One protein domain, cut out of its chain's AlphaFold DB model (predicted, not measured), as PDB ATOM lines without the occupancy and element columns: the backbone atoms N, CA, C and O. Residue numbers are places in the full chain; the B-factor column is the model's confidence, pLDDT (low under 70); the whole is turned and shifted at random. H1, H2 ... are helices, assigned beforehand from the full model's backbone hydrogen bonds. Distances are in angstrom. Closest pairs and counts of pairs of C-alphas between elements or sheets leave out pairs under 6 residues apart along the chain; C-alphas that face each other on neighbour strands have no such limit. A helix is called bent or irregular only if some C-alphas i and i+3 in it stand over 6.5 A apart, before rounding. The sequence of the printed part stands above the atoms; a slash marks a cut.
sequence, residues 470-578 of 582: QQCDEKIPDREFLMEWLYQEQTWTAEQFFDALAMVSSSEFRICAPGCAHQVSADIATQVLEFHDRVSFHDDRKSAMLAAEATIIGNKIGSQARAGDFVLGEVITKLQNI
ATOM      1  N   GLN A 470     146.459 168.355 188.675       80.94
ATOM      2  CA  GLN A 470     145.889 168.771 187.398       80.94
ATOM      3  C   GLN A 470     145.283 170.176 187.492       80.94
ATOM      4  O   GLN A 470     145.568 171.014 186.644       80.94
ATOM      5  N   GLN A 471     144.522 170.486 188.547       81.50
ATOM      6  CA  GLN A 471     143.997 171.843 188.762       81.50
ATOM      7  C   GLN A 471     145.104 172.892 188.952       81.50
ATOM      8  O   GLN A 471     144.926 174.060 188.598       81.50
ATOM      9  N   CYS A 472     146.241 172.510 189.546       82.81
ATOM     10  CA  CYS A 472     147.400 173.395 189.649       82.81
ATOM     11  C   CYS A 472     148.064 173.578 188.268       82.81
ATOM     12  O   CYS A 472     148.380 174.707 187.893       82.81
ATOM     13  N   ASP A 473     148.184 172.506 187.480       86.69
ATOM     14  CA  ASP A 473     148.753 172.522 186.129       86.69
ATOM     15  C   ASP A 473     147.879 173.262 185.100       86.69
ATOM     16  O   ASP A 473     148.410 173.885 184.183       86.69
ATOM     17  N   GLU A 474     146.553 173.263 185.259       87.44
ATOM     18  CA  GLU A 474     145.607 174.013 184.413       87.44
ATOM     19  C   GLU A 474     145.796 175.535 184.509       87.44
ATOM     20  O   GLU A 474     145.394 176.272 183.609       87.44
ATOM     21  N   LYS A 475     146.427 176.022 185.584       88.38
ATOM     22  CA  LYS A 475     146.775 177.443 185.746       88.38
ATOM     23  C   LYS A 475     148.077 177.817 185.037       88.38
ATOM     24  O   LYS A 475     148.360 179.005 184.897       88.38
ATOM     25  N   ILE A 476     148.871 176.832 184.620       92.12
ATOM     26  CA  ILE A 476     150.142 177.046 183.932       92.12
ATOM     27  C   ILE A 476     149.840 177.245 182.441       92.12
ATOM     28  O   ILE A 476     149.231 176.363 181.829       92.12
ATOM     29  N   PRO A 477     150.248 178.378 181.834       93.69
ATOM     30  CA  PRO A 477     149.992 178.626 180.422       93.69
ATOM     31  C   PRO A 477     150.600 177.550 179.522       93.69
ATOM     32  O   PRO A 477     151.637 176.961 179.837       93.69
ATOM     33  N   ASP A 478     149.981 177.331 178.362       94.56
ATOM     34  CA  ASP A 478     150.472 176.326 177.434       94.56
ATOM     35  C   ASP A 478     151.839 176.662 176.850       94.56
ATOM     36  O   ASP A 478     152.096 177.776 176.397       94.56
ATOM     37  N   ARG A 479     152.712 175.651 176.807       95.19
ATOM     38  CA  ARG A 479     154.083 175.796 176.314       95.19
ATOM     39  C   ARG A 479     154.145 176.395 174.917       95.19
ATOM     40  O   ARG A 479     154.991 177.242 174.660       95.19
ATOM     41  N   GLU A 480     153.276 175.935 174.020       96.50
ATOM     42  CA  GLU A 480     153.220 176.422 172.641       96.50
ATOM     43  C   GLU A 480     152.968 177.931 172.611       96.50
ATOM     44  O   GLU A 480     153.700 178.654 171.942       96.50
ATOM     45  N   PHE A 481     152.039 178.411 173.441       96.50
ATOM     46  CA  PHE A 481     151.750 179.833 173.593       96.50
ATOM     47  C   PHE A 481     152.937 180.609 174.186       96.50
ATOM     48  O   PHE A 481     153.290 181.678 173.689       96.50
ATOM     49  N   LEU A 482     153.593 180.068 175.218       97.06
ATOM     50  CA  LEU A 482     154.769 180.695 175.837       97.06
ATOM     51  C   LEU A 482     155.944 180.812 174.853       97.06
ATOM     52  O   LEU A 482     156.581 181.863 174.754       97.06
ATOM     53  N   MET A 483     156.220 179.749 174.097       97.56
ATOM     54  CA  MET A 483     157.271 179.745 173.082       97.56
ATOM     55  C   MET A 483     156.925 180.679 171.922       97.56
ATOM     56  O   MET A 483     157.785 181.445 171.487       97.56
ATOM     57  N   GLU A 484     155.680 180.660 171.438       96.75
ATOM     58  CA  GLU A 484     155.203 181.565 170.390       96.75
ATOM     59  C   GLU A 484     155.376 183.032 170.800       96.75
ATOM     60  O   GLU A 484     155.897 183.823 170.010       96.75
ATOM     61  N   TRP A 485     155.044 183.376 172.050       96.75
ATOM     62  CA  TRP A 485     155.266 184.716 172.590       96.75
ATOM     63  C   TRP A 485     156.744 185.123 172.512       96.75
ATOM     64  O   TRP A 485     157.059 186.188 171.982       96.75
ATOM     65  N   LEU A 486     157.673 184.259 172.942       96.19
ATOM     66  CA  LEU A 486     159.113 184.541 172.851       96.19
ATOM     67  C   LEU A 486     159.595 184.715 171.399       96.19
ATOM     68  O   LEU A 486     160.444 185.567 171.122       96.19
ATOM     69  N   TYR A 487     159.053 183.938 170.457       94.81
ATOM     70  CA  TYR A 487     159.396 184.069 169.038       94.81
ATOM     71  C   TYR A 487     158.892 185.379 168.424       94.81
ATOM     72  O   TYR A 487     159.618 185.996 167.642       94.81
ATOM     73  N   GLN A 488     157.660 185.784 168.738       94.31
ATOM     74  CA  GLN A 488     157.007 186.942 168.120       94.31
ATOM     75  C   GLN A 488     157.439 188.267 168.748       94.31
ATOM     76  O   GLN A 488     157.605 189.260 168.037       94.31
ATOM     77  N   GLU A 489     157.642 188.284 170.062       92.00
ATOM     78  CA  GLU A 489     157.926 189.504 170.800       92.00
ATOM     79  C   GLU A 489     159.382 189.948 170.588       92.00
ATOM     80  O   GLU A 489     160.331 189.208 170.857       92.00
ATOM     81  N   GLN A 490     159.589 191.166 170.080       87.00
ATOM     82  CA  GLN A 490     160.930 191.688 169.769       87.00
ATOM     83  C   GLN A 490     161.508 192.591 170.863       87.00
ATOM     84  O   GLN A 490     162.659 193.003 170.751       87.00
ATOM     85  N   THR A 491     160.736 192.887 171.908       90.31
ATOM     86  CA  THR A 491     161.087 193.869 172.946       90.31
ATOM     87  C   THR A 491     162.078 193.369 173.998       90.31
ATOM     88  O   THR A 491     162.666 194.189 174.697       90.31
ATOM     89  N   TRP A 492     162.310 192.059 174.098       94.62
ATOM     90  CA  TRP A 492     163.243 191.468 175.061       94.62
ATOM     91  C   TRP A 492     164.602 191.112 174.429       94.62
ATOM     92  O   TRP A 492     164.712 190.815 173.235       94.62
ATOM     93  N   THR A 493     165.649 191.106 175.256       95.44
ATOM     94  CA  THR A 493     167.025 190.709 174.905       95.44
ATOM     95  C   THR A 493     167.444 189.423 175.620       95.44
ATOM     96  O   THR A 493     166.869 189.047 176.640       95.44
ATOM     97  N   ALA A 494     168.468 188.738 175.103       95.00
ATOM     98  CA  ALA A 494     168.977 187.512 175.720       95.00
ATOM     99  C   ALA A 494     169.452 187.726 177.167       95.00
ATOM    100  O   ALA A 494     169.158 186.904 178.028       95.00
ATOM    101  N   GLU A 495     170.121 188.848 177.443       95.12
ATOM    102  CA  GLU A 495     170.552 189.234 178.792       95.12
ATOM    103  C   GLU A 495     169.355 189.346 179.745       95.12
ATOM    104  O   GLU A 495     169.320 188.666 180.766       95.12
ATOM    105  N   GLN A 496     168.304 190.071 179.344       96.12
ATOM    106  CA  GLN A 496     167.071 190.184 180.132       96.12
ATOM    107  C   GLN A 496     166.394 188.830 180.378       96.12
ATOM    108  O   GLN A 496     165.823 188.614 181.446       96.12
ATOM    109  N   PHE A 497     166.442 187.910 179.406       97.00
ATOM    110  CA  PHE A 497     165.913 186.557 179.580       97.00
ATOM    111  C   PHE A 497     166.682 185.794 180.665       97.00
ATOM    112  O   PHE A 497     166.063 185.188 181.540       97.00
ATOM    113  N   PHE A 498     168.016 185.831 180.635       96.31
ATOM    114  CA  PHE A 498     168.836 185.141 181.630       96.31
ATOM    115  C   PHE A 498     168.767 185.797 183.008       96.31
ATOM    116  O   PHE A 498     168.722 185.075 184.001       96.31
ATOM    117  N   ASP A 499     168.652 187.122 183.084       96.44
ATOM    118  CA  ASP A 499     168.391 187.833 184.338       96.44
ATOM    119  C   ASP A 499     167.039 187.428 184.933       96.44
ATOM    120  O   ASP A 499     166.946 187.105 186.118       96.44
ATOM    121  N   ALA A 500     165.987 187.373 184.111       97.19
ATOM    122  CA  ALA A 500     164.676 186.895 184.537       97.19
ATOM    123  C   ALA A 500     164.733 185.432 185.010       97.19
ATOM    124  O   ALA A 500     164.166 185.099 186.053       97.19
ATOM    125  N   LEU A 501     165.453 184.564 184.297       97.25
ATOM    126  CA  LEU A 501     165.650 183.167 184.688       97.25
ATOM    127  C   LEU A 501     166.442 183.041 186.002       97.25
ATOM    128  O   LEU A 501     166.081 182.231 186.857       97.25
ATOM    129  N   ALA A 502     167.465 183.873 186.207       97.25
ATOM    130  CA  ALA A 502     168.214 183.958 187.460       97.25
ATOM    131  C   ALA A 502     167.316 184.410 188.620       97.25
ATOM    132  O   ALA A 502     167.328 183.785 189.684       97.25
ATOM    133  N   MET A 503     166.458 185.411 188.408       96.81
ATOM    134  CA  MET A 503     165.462 185.818 189.404       96.81
ATOM    135  C   MET A 503     164.523 184.663 189.764       96.81
ATOM    136  O   MET A 503     164.304 184.410 190.950       96.81
ATOM    137  N   VAL A 504     164.017 183.926 188.769       96.69
ATOM    138  CA  VAL A 504     163.171 182.738 188.979       96.69
ATOM    139  C   VAL A 504     163.912 181.655 189.768       96.69
ATOM    140  O   VAL A 504     163.341 181.105 190.706       96.69
ATOM    141  N   SER A 505     165.191 181.399 189.478       96.12
ATOM    142  CA  SER A 505     166.006 180.421 190.223       96.12
ATOM    143  C   SER A 505     166.191 180.778 191.705       96.12
ATOM    144  O   SER A 505     166.301 179.897 192.550       96.12
ATOM    145  N   SER A 506     166.176 182.074 192.028       94.12
ATOM    146  CA  SER A 506     166.282 182.586 193.400       94.12
ATOM    147  C   SER A 506     164.933 182.843 194.082       94.12
ATOM    148  O   SER A 506     164.900 183.293 195.227       94.12
ATOM    149  N   SER A 507     163.818 182.609 193.382       93.62
ATOM    150  CA  SER A 507     162.478 182.892 193.894       93.62
ATOM    151  C   SER A 507     161.953 181.733 194.738       93.62
ATOM    152  O   SER A 507     162.023 180.571 194.340       93.62
ATOM    153  N   GLU A 508     161.355 182.054 195.884       89.12
ATOM    154  CA  GLU A 508     160.589 181.086 196.667       89.12
ATOM    155  C   GLU A 508     159.144 181.058 196.168       89.12
ATOM    156  O   GLU A 508     158.387 182.022 196.320       89.12
ATOM    157  N   PHE A 509     158.754 179.942 195.558       86.19
ATOM    158  CA  PHE A 509     157.390 179.746 195.090       86.19
ATOM    159  C   PHE A 509     156.540 179.092 196.167       86.19
ATOM    160  O   PHE A 509     156.953 178.151 196.849       86.19
ATOM    161  N   ARG A 510     155.299 179.565 196.293       78.75
ATOM    162  CA  ARG A 510     154.317 178.917 197.153       78.75
ATOM    163  C   ARG A 510     153.979 177.549 196.567       78.75
ATOM    164  O   ARG A 510     153.330 177.455 195.528       78.75
ATOM    165  N   ILE A 511     154.392 176.496 197.258       78.12
ATOM    166  CA  ILE A 511     154.089 175.119 196.875       78.12
ATOM    167  C   ILE A 511     152.576 174.912 197.003       78.12
ATOM    168  O   ILE A 511     152.039 174.967 198.109       78.12
ATOM    169  N   CYS A 512     151.892 174.707 195.870       72.06
ATOM    170  CA  CYS A 512     150.463 174.383 195.872       72.06
ATOM    171  C   CYS A 512     150.248 172.960 196.407       72.06
ATOM    172  O   CYS A 512     149.401 172.777 197.265       72.06
ATOM    173  N   ALA A 513     151.062 171.989 195.973       71.56
ATOM    174  CA  ALA A 513     150.955 170.576 196.338       71.56
ATOM    175  C   ALA A 513     152.332 169.888 196.394       71.56
ATOM    176  O   ALA A 513     153.248 170.319 195.683       71.56
ATOM    177  N   PRO A 514     152.493 168.784 197.148       72.94
ATOM    178  CA  PRO A 514     153.649 167.907 196.994       72.94
ATOM    179  C   PRO A 514     153.775 167.425 195.543       72.94
ATOM    180  O   PRO A 514     152.815 166.933 194.956       72.94
ATOM    181  N   GLY A 515     154.958 167.581 194.954       79.62
ATOM    182  CA  GLY A 515     155.227 167.215 193.565       79.62
ATOM    183  C   GLY A 515     154.662 168.184 192.525       79.62
ATOM    184  O   GLY A 515     154.712 167.869 191.344       79.62
ATOM    185  N   CYS A 516     154.131 169.348 192.915       86.12
ATOM    186  CA  CYS A 516     153.684 170.339 191.937       86.12
ATOM    187  C   CYS A 516     154.845 171.049 191.230       86.12
ATOM    188  O   CYS A 516     155.978 171.086 191.717       86.12
ATOM    189  N   ALA A 517     154.518 171.720 190.123       89.62
ATOM    190  CA  ALA A 517     155.446 172.523 189.331       89.62
ATOM    191  C   ALA A 517     156.250 173.540 190.169       89.62
ATOM    192  O   ALA A 517     157.454 173.686 189.971       89.62
ATOM    193  N   HIS A 518     155.602 174.187 191.144       90.25
ATOM    194  CA  HIS A 518     156.205 175.201 192.015       90.25
ATOM    195  C   HIS A 518     157.305 174.656 192.933       90.25
ATOM    196  O   HIS A 518     158.182 175.407 193.342       90.25
ATOM    197  N   GLN A 519     157.257 173.370 193.301       87.94
ATOM    198  CA  GLN A 519     158.211 172.798 194.256       87.94
ATOM    199  C   GLN A 519     159.613 172.661 193.659       87.94
ATOM    200  O   GLN A 519     160.598 172.788 194.379       87.94
ATOM    201  N   VAL A 520     159.698 172.383 192.358       90.19
ATOM    202  CA  VAL A 520     160.965 172.106 191.665       90.19
ATOM    203  C   VAL A 520     161.358 173.220 190.694       90.19
ATOM    204  O   VAL A 520     162.402 173.139 190.060       90.19
ATOM    205  N   SER A 521     160.547 174.270 190.554       92.44
ATOM    206  CA  SER A 521     160.750 175.332 189.563       92.44
ATOM    207  C   SER A 521     162.085 176.065 189.723       92.44
ATOM    208  O   SER A 521     162.778 176.278 188.729       92.44
ATOM    209  N   ALA A 522     162.486 176.396 190.953       93.44
ATOM    210  CA  ALA A 522     163.774 177.032 191.235       93.44
ATOM    211  C   ALA A 522     164.962 176.136 190.829       93.44
ATOM    212  O   ALA A 522     165.906 176.596 190.178       93.44
ATOM    213  N   ASP A 523     164.877 174.836 191.123       92.88
ATOM    214  CA  ASP A 523     165.889 173.850 190.736       92.88
ATOM    215  C   ASP A 523     165.954 173.679 189.214       92.88
ATOM    216  O   ASP A 523     167.042 173.612 188.642       92.88
ATOM    217  N   ILE A 524     164.802 173.648 188.534       94.88
ATOM    218  CA  ILE A 524     164.740 173.581 187.068       94.88
ATOM    219  C   ILE A 524     165.353 174.836 186.442       94.88
ATOM    220  O   ILE A 524     166.166 174.715 185.527       94.88
ATOM    221  N   ALA A 525     165.029 176.030 186.942       96.06
ATOM    222  CA  ALA A 525     165.627 177.274 186.459       96.06
ATOM    223  C   ALA A 525     167.154 177.282 186.649       96.06
ATOM    224  O   ALA A 525     167.887 177.621 185.719       96.06
ATOM    225  N   THR A 526     167.636 176.816 187.805       96.06
ATOM    226  CA  THR A 526     169.071 176.648 188.088       96.06
ATOM    227  C   THR A 526     169.732 175.690 187.098       96.06
ATOM    228  O   THR A 526     170.765 176.009 186.516       96.06
ATOM    229  N   GLN A 527     169.117 174.535 186.833       94.75
ATOM    230  CA  GLN A 527     169.644 173.560 185.873       94.75
ATOM    231  C   GLN A 527     169.695 174.111 184.442       94.75
ATOM    232  O   GLN A 527     170.619 173.787 183.697       94.75
ATOM    233  N   VAL A 528     168.728 174.944 184.047       95.38
ATOM    234  CA  VAL A 528     168.723 175.592 182.726       95.38
ATOM    235  C   VAL A 528     169.830 176.649 182.624       95.38
ATOM    236  O   VAL A 528     170.485 176.725 181.583       95.38
ATOM    237  N   LEU A 529     170.102 177.404 183.694       95.69
ATOM    238  CA  LEU A 529     171.247 178.324 183.761       95.69
ATOM    239  C   LEU A 529     172.580 177.570 183.673       95.69
ATOM    240  O   LEU A 529     173.423 177.900 182.844       95.69
ATOM    241  N   GLU A 530     172.747 176.489 184.439       94.31
ATOM    242  CA  GLU A 530     173.949 175.650 184.352       94.31
ATOM    243  C   GLU A 530     174.127 175.018 182.966       94.31
ATOM    244  O   GLU A 530     175.253 174.831 182.496       94.31
ATOM    245  N   PHE A 531     173.024 174.636 182.317       92.44
ATOM    246  CA  PHE A 531     173.044 174.134 180.950       92.44
ATOM    247  C   PHE A 531     173.540 175.214 179.986       92.44
ATOM    248  O   PHE A 531     174.407 174.923 179.163       92.44
ATOM    249  N   HIS A 532     173.045 176.445 180.116       90.25
ATOM    250  CA  HIS A 532     173.501 177.582 179.322       90.25
ATOM    251  C   HIS A 532     175.008 177.828 179.485       90.25
ATOM    252  O   HIS A 532     175.727 177.870 178.488       90.25
ATOM    253  N   ASP A 533     175.514 177.874 180.719       90.31
ATOM    254  CA  ASP A 533     176.933 178.146 180.997       90.31
ATOM    255  C   ASP A 533     177.886 177.102 180.391       90.31
ATOM    256  O   ASP A 533     179.061 177.377 180.131       90.31
ATOM    257  N   ARG A 534     177.392 175.884 180.143       88.31
ATOM    258  CA  ARG A 534     178.164 174.791 179.537       88.31
ATOM    259  C   ARG A 534     178.177 174.825 178.012       88.31
ATOM    260  O   ARG A 534     178.995 174.120 177.417       88.31
ATOM    261  N   VAL A 535     177.297 175.591 177.367       83.50
ATOM    262  CA  VAL A 535     177.146 175.575 175.909       83.50
ATOM    263  C   VAL A 535     177.459 176.949 175.318       83.50
ATOM    264  O   VAL A 535     176.792 177.938 175.584       83.50
ATOM    265  N   SER A 536     178.491 177.015 174.474       69.25
ATOM    266  CA  SER A 536     178.922 178.260 173.829       69.25
ATOM    267  C   SER A 536     178.136 178.519 172.539       69.25
ATOM    268  O   SER A 536     178.239 177.738 171.590       69.25
ATOM    269  N   PHE A 537     177.414 179.640 172.459       77.31
ATOM    270  CA  PHE A 537     176.717 180.084 171.245       77.31
ATOM    271  C   PHE A 537     177.337 181.361 170.670       77.31
ATOM    272  O   PHE A 537     177.939 182.153 171.384       77.31
ATOM    273  N   HIS A 538     177.226 181.544 169.352       75.25
ATOM    274  CA  HIS A 538     177.626 182.782 168.661       75.25
ATOM    275  C   HIS A 538     176.463 183.779 168.496       75.25
ATOM    276  O   HIS A 538     176.675 184.875 167.991       75.25
ATOM    277  N   ASP A 539     175.237 183.383 168.852       87.50
ATOM    278  CA  ASP A 539     174.013 184.173 168.697       87.50
ATOM    279  C   ASP A 539     173.234 184.139 170.017       87.50
ATOM    280  O   ASP A 539     172.658 183.109 170.382       87.50
ATOM    281  N   ASP A 540     173.245 185.267 170.728       88.31
ATOM    282  CA  ASP A 540     172.718 185.383 172.088       88.31
ATOM    283  C   ASP A 540     171.209 185.107 172.143       88.31
ATOM    284  O   ASP A 540     170.722 184.450 173.064       88.31
ATOM    285  N   ARG A 541     170.447 185.513 171.114       91.50
ATOM    286  CA  ARG A 541     168.997 185.267 171.076       91.50
ATOM    287  C   ARG A 541     168.696 183.793 170.829       91.50
ATOM    288  O   ARG A 541     167.798 183.247 171.461       91.50
ATOM    289  N   LYS A 542     169.458 183.121 169.958       91.56
ATOM    290  CA  LYS A 542     169.331 181.660 169.792       91.56
ATOM    291  C   LYS A 542     169.698 180.905 171.068       91.56
ATOM    292  O   LYS A 542     169.059 179.896 171.355       91.56
ATOM    293  N   SER A 543     170.679 181.400 171.824       92.50
ATOM    294  CA  SER A 543     171.043 180.852 173.135       92.50
ATOM    295  C   SER A 543     169.867 180.914 174.114       92.50
ATOM    296  O   SER A 543     169.463 179.888 174.664       92.50
ATOM    297  N   ALA A 544     169.243 182.090 174.250       94.50
ATOM    298  CA  ALA A 544     168.068 182.282 175.103       94.50
ATOM    299  C   ALA A 544     166.883 181.399 174.670       94.50
ATOM    300  O   ALA A 544     166.264 180.746 175.506       94.50
ATOM    301  N   MET A 545     166.614 181.289 173.363       96.00
ATOM    302  CA  MET A 545     165.558 180.402 172.855       96.00
ATOM    303  C   MET A 545     165.840 178.925 173.138       96.00
ATOM    304  O   MET A 545     164.918 178.171 173.443       96.00
ATOM    305  N   LEU A 546     167.101 178.488 173.072       94.81
ATOM    306  CA  LEU A 546     167.450 177.116 173.427       94.81
ATOM    307  C   LEU A 546     167.298 176.863 174.930       94.81
ATOM    308  O   LEU A 546     166.825 175.798 175.313       94.81
ATOM    309  N   ALA A 547     167.674 177.822 175.776       95.19
ATOM    310  CA  ALA A 547     167.453 177.735 177.216       95.19
ATOM    311  C   ALA A 547     165.950 177.680 177.547       95.19
ATOM    312  O   ALA A 547     165.521 176.821 178.319       95.19
ATOM    313  N   ALA A 548     165.132 178.509 176.887       96.62
ATOM    314  CA  ALA A 548     163.673 178.433 176.951       96.62
ATOM    315  C   ALA A 548     163.156 177.050 176.527       96.62
ATOM    316  O   ALA A 548     162.271 176.494 177.182       96.62
ATOM    317  N   GLU A 549     163.749 176.440 175.495       96.06
ATOM    318  CA  GLU A 549     163.413 175.073 175.101       96.06
ATOM    319  C   GLU A 549     163.836 174.022 176.133       96.06
ATOM    320  O   GLU A 549     163.087 173.094 176.437       96.06
ATOM    321  N   ALA A 550     165.010 174.194 176.738       95.25
ATOM    322  CA  ALA A 550     165.551 173.282 177.736       95.25
ATOM    323  C   ALA A 550     164.682 173.197 179.003       95.25
ATOM    324  O   ALA A 550     164.692 172.157 179.663       95.25
ATOM    325  N   THR A 551     163.860 174.216 179.301       95.88
ATOM    326  CA  THR A 551     162.892 174.155 180.414       95.88
ATOM    327  C   THR A 551     161.964 172.942 180.312       95.88
ATOM    328  O   THR A 551     161.584 172.396 181.343       95.88
ATOM    329  N   ILE A 552     161.681 172.421 179.104       95.25
ATOM    330  CA  ILE A 552     160.837 171.228 178.898       95.25
ATOM    331  C   ILE A 552     161.342 169.987 179.644       95.25
ATOM    332  O   ILE A 552     160.572 169.062 179.907       95.25
ATOM    333  N   ILE A 553     162.634 169.942 179.984       90.62
ATOM    334  CA  ILE A 553     163.216 168.871 180.795       90.62
ATOM    335  C   ILE A 553     162.514 168.810 182.156       90.62
ATOM    336  O   ILE A 553     162.218 167.714 182.628       90.62
ATOM    337  N   GLY A 554     162.148 169.961 182.729       89.69
ATOM    338  CA  GLY A 554     161.389 170.041 183.975       89.69
ATOM    339  C   GLY A 554     160.030 169.345 183.908       89.69
ATOM    340  O   GLY A 554     159.634 168.717 184.881       89.69
ATOM    341  N   ASN A 555     159.369 169.330 182.746       90.75
ATOM    342  CA  ASN A 555     158.097 168.611 182.561       90.75
ATOM    343  C   ASN A 555     158.273 167.083 182.510       90.75
ATOM    344  O   ASN A 555     157.302 166.331 182.566       90.75
ATOM    345  N   LYS A 556     159.510 166.601 182.333       85.75
ATOM    346  CA  LYS A 556     159.833 165.171 182.218       85.75
ATOM    347  C   LYS A 556     160.397 164.585 183.511       85.75
ATOM    348  O   LYS A 556     160.511 163.363 183.614       85.75
ATOM    349  N   ILE A 557     160.751 165.419 184.491       77.38
ATOM    350  CA  ILE A 557     161.339 164.974 185.755       77.38
ATOM    351  C   ILE A 557     160.219 164.701 186.769       77.38
ATOM    352  O   ILE A 557     159.655 165.609 187.363       77.38
ATOM    353  N   GLY A 558     159.911 163.411 186.946       61.06
ATOM    354  CA  GLY A 558     159.330 162.817 188.160       61.06
ATOM    355  C   GLY A 558     158.203 163.582 188.859       61.06
ATOM    356  O   GLY A 558     158.428 164.083 189.952       61.06
ATOM    357  N   SER A 559     157.009 163.630 188.254       60.16
ATOM    358  CA  SER A 559     155.700 163.894 188.918       60.16
ATOM    359  C   SER A 559     154.539 164.136 187.937       60.16
ATOM    360  O   SER A 559     153.406 164.253 188.382       60.16
ATOM    361  N   GLN A 560     154.781 164.169 186.617       65.81
ATOM    362  CA  GLN A 560     153.837 164.675 185.595       65.81
ATOM    363  C   GLN A 560     153.561 166.189 185.674       65.81
ATOM    364  O   GLN A 560     152.872 166.698 184.798       65.81
ATOM    365  N   ALA A 561     154.135 166.912 186.643       81.94
ATOM    366  CA  ALA A 561     153.923 168.345 186.787       81.94
ATOM    367  C   ALA A 561     154.587 169.157 185.664       81.94
ATOM    368  O   ALA A 561     155.699 168.852 185.216       81.94
ATOM    369  N   ARG A 562     153.946 170.255 185.254       92.62
ATOM    370  CA  ARG A 562     154.431 171.141 184.179       92.62
ATOM    371  C   ARG A 562     155.469 172.165 184.666       92.62
ATOM    372  O   ARG A 562     155.380 173.355 184.369       92.62
ATOM    373  N   ALA A 563     156.459 171.716 185.442       93.38
ATOM    374  CA  ALA A 563     157.449 172.586 186.090       93.38
ATOM    375  C   ALA A 563     158.254 173.456 185.115       93.38
ATOM    376  O   ALA A 563     158.539 174.616 185.399       93.38
ATOM    377  N   GLY A 564     158.602 172.904 183.954       95.38
ATOM    378  CA  GLY A 564     159.287 173.627 182.888       95.38
ATOM    379  C   GLY A 564     158.446 174.745 182.289       95.38
ATOM    380  O   GLY A 564     158.937 175.857 182.101       95.38
ATOM    381  N   ASP A 565     157.170 174.461 182.026       96.25
ATOM    382  CA  ASP A 565     156.234 175.453 181.490       96.25
ATOM    383  C   ASP A 565     155.971 176.562 182.516       96.25
ATOM    384  O   ASP A 565     155.934 177.736 182.154       96.25
ATOM    385  N   PHE A 566     155.877 176.211 183.801       95.56
ATOM    386  CA  PHE A 566     155.760 177.185 184.885       95.56
ATOM    387  C   PHE A 566     156.968 178.127 184.948       95.56
ATOM    388  O   PHE A 566     156.793 179.344 184.937       95.56
ATOM    389  N   VAL A 567     158.192 177.581 184.951       96.62
ATOM    390  CA  VAL A 567     159.430 178.381 184.927       96.62
ATOM    391  C   VAL A 567     159.425 179.342 183.742       96.62
ATOM    392  O   VAL A 567     159.729 180.522 183.902       96.62
ATOM    393  N   LEU A 568     159.036 178.858 182.561       97.50
ATOM    394  CA  LEU A 568     158.976 179.679 181.358       97.50
ATOM    395  C   LEU A 568     157.922 180.794 181.461       97.50
ATOM    396  O   LEU A 568     158.193 181.932 181.075       97.50
ATOM    397  N   GLY A 569     156.746 180.492 182.016       96.88
ATOM    398  CA  GLY A 569     155.688 181.471 182.269       96.88
ATOM    399  C   GLY A 569     156.108 182.567 183.251       96.88
ATOM    400  O   GLY A 569     155.846 183.748 183.011       96.88
ATOM    401  N   GLU A 570     156.823 182.208 184.319       97.19
ATOM    402  CA  GLU A 570     157.371 183.173 185.277       97.19
ATOM    403  C   GLU A 570     158.447 184.060 184.643       97.19
ATOM    404  O   GLU A 570     158.416 185.277 184.823       97.19
ATOM    405  N   VAL A 571     159.349 183.490 183.835       97.44
ATOM    406  CA  VAL A 571     160.344 184.270 183.077       97.44
ATOM    407  C   VAL A 571     159.656 185.292 182.176       97.44
ATOM    408  O   VAL A 571     160.000 186.472 182.219       97.44
ATOM    409  N   ILE A 572     158.641 184.878 181.412       97.12
ATOM    410  CA  ILE A 572     157.870 185.781 180.544       97.12
ATOM    411  C   ILE A 572     157.174 186.870 181.365       97.12
ATOM    412  O   ILE A 572     157.222 188.043 180.998       97.12
ATOM    413  N   THR A 573     156.599 186.517 182.515       96.25
ATOM    414  CA  THR A 573     155.982 187.488 183.427       96.25
ATOM    415  C   THR A 573     157.002 188.514 183.922       96.25
ATOM    416  O   THR A 573     156.693 189.702 183.998       96.25
ATOM    417  N   LYS A 574     158.238 188.109 184.241       95.75
ATOM    418  CA  LYS A 574     159.304 189.059 184.602       95.75
ATOM    419  C   LYS A 574     159.696 189.940 183.422       95.75
ATOM    420  O   LYS A 574     159.767 191.149 183.611       95.75
ATOM    421  N   LEU A 575     159.864 189.372 182.225       95.69
ATOM    422  CA  LEU A 575     160.187 190.123 181.007       95.69
ATOM    423  C   LEU A 575     159.142 191.204 180.699       95.69
ATOM    424  O   LEU A 575     159.505 192.340 180.411       95.69
ATOM    425  N   GLN A 576     157.852 190.883 180.833       94.06
ATOM    426  CA  GLN A 576     156.749 191.834 180.633       94.06
ATOM    427  C   GLN A 576     156.740 192.988 181.647       94.06
ATOM    428  O   GLN A 576     156.177 194.045 181.370       94.06
ATOM    429  N   ASN A 577     157.350 192.793 182.817       91.00
ATOM    430  CA  ASN A 577     157.397 193.774 183.899       91.00
ATOM    431  C   ASN A 577     158.701 194.587 183.935       91.00
ATOM    432  O   ASN A 577     158.854 195.436 184.815       91.00
ATOM    433  N   ILE A 578     159.639 194.356 183.009       85.88
ATOM    434  CA  ILE A 578     160.824 195.206 182.879       85.88
ATOM    435  C   ILE A 578     160.340 196.570 182.365       85.88
ATOM    436  O   ILE A 578     159.763 196.630 181.276       85.88
TER     437      ILE A 578
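AT A GLANCE: This is residues 470 to 578 of the 582 residues of an uncharacterized protein of Corynebacterium glutamicum (strain ATCC 13032 / DSM 20300 / BCRC 11384 / JCM 1318 / LMG 3730 / NCIMB 10025) (UniProt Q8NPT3). You are looking at a compact up-and-down bundle of five helices, H2 to H6, partly aligned and partly crossed. H5 and H6 make its middle, H3 and H4 pack on them from one side, and H2 lies on the other side. The short H1 lies beyond one end of H2 and touches no helix. The printed part has 109 residues with six named helices, H1 to H6 in order, and no named strand; its class is all helix. The radius of gyration of the C-alphas is 13.0 A, and the spans are 39 by 27 by 22 A.

IN THESE COORDINATES: Find C-alpha 517 at (155.446, 172.523, 189.331); from there H4, the longest helix by residues, runs through residues 517 to 534, 24.8 A to C-alpha 534 at (178.164, 174.791, 179.537). It is irregular, with C-alphas 519 and 522 7.6 A apart, and has a kink of 29 degrees near residue 524. Next come H5, residues 540 to 556 and 26.0 A long, and H6, residues 563 to 576 and 20.0 A long, which ends at C-alpha 576 at (156.749, 191.834, 180.633). Before H4, look for H3 at residues 494 to 505, 16.4 A, H2 at 479 to 488, 14.1 A, and H1 at 470 to 473, 4.9 A.

HOW THE PARTS SIT: Begin with H4, which touches H3 with residues 521 to 529 alone; the closest C-alphas, of Ser 505 and Ala 522, are 4.2 A apart. These two form a helical hairpin at a steep tilt of 43 degrees, opposite ways. H4 and H5 form another, at 41 degrees, closest at the C-alphas of Ile 524 and Gly 554, 5.8 A. H4 stands about perpendicular to H6, at 77 degrees, and their closest C-alphas, of Ala 517 and Ala 563, are 3.8 A apart. H5 and H6 are the hub, touching four helices each. They form a hairpin closest at the C-alphas of Gly 554 and Gly 564, 4.3 A. Farther out, H2 touches H6, closest at the C-alphas of Arg 479 and Asp 565, 5.6 A, and is apart from H4. In H2, H3 and H6 every O i to N i+4 pair is within hydrogen-bond range; in H4 12 of 14 are, in H5 8 of 13, and H1 is too short for such a pair.

THE WHOLE: The C-alphas farthest apart, of Gln 471 and His 538, are 40.7 A apart. The printed part has no cut, and the link from H3 to H4, 11 residues, is long. Mean pLDDT of the printed part is 90.5; look for values under 70 at residue 536 and residues 558 to 560.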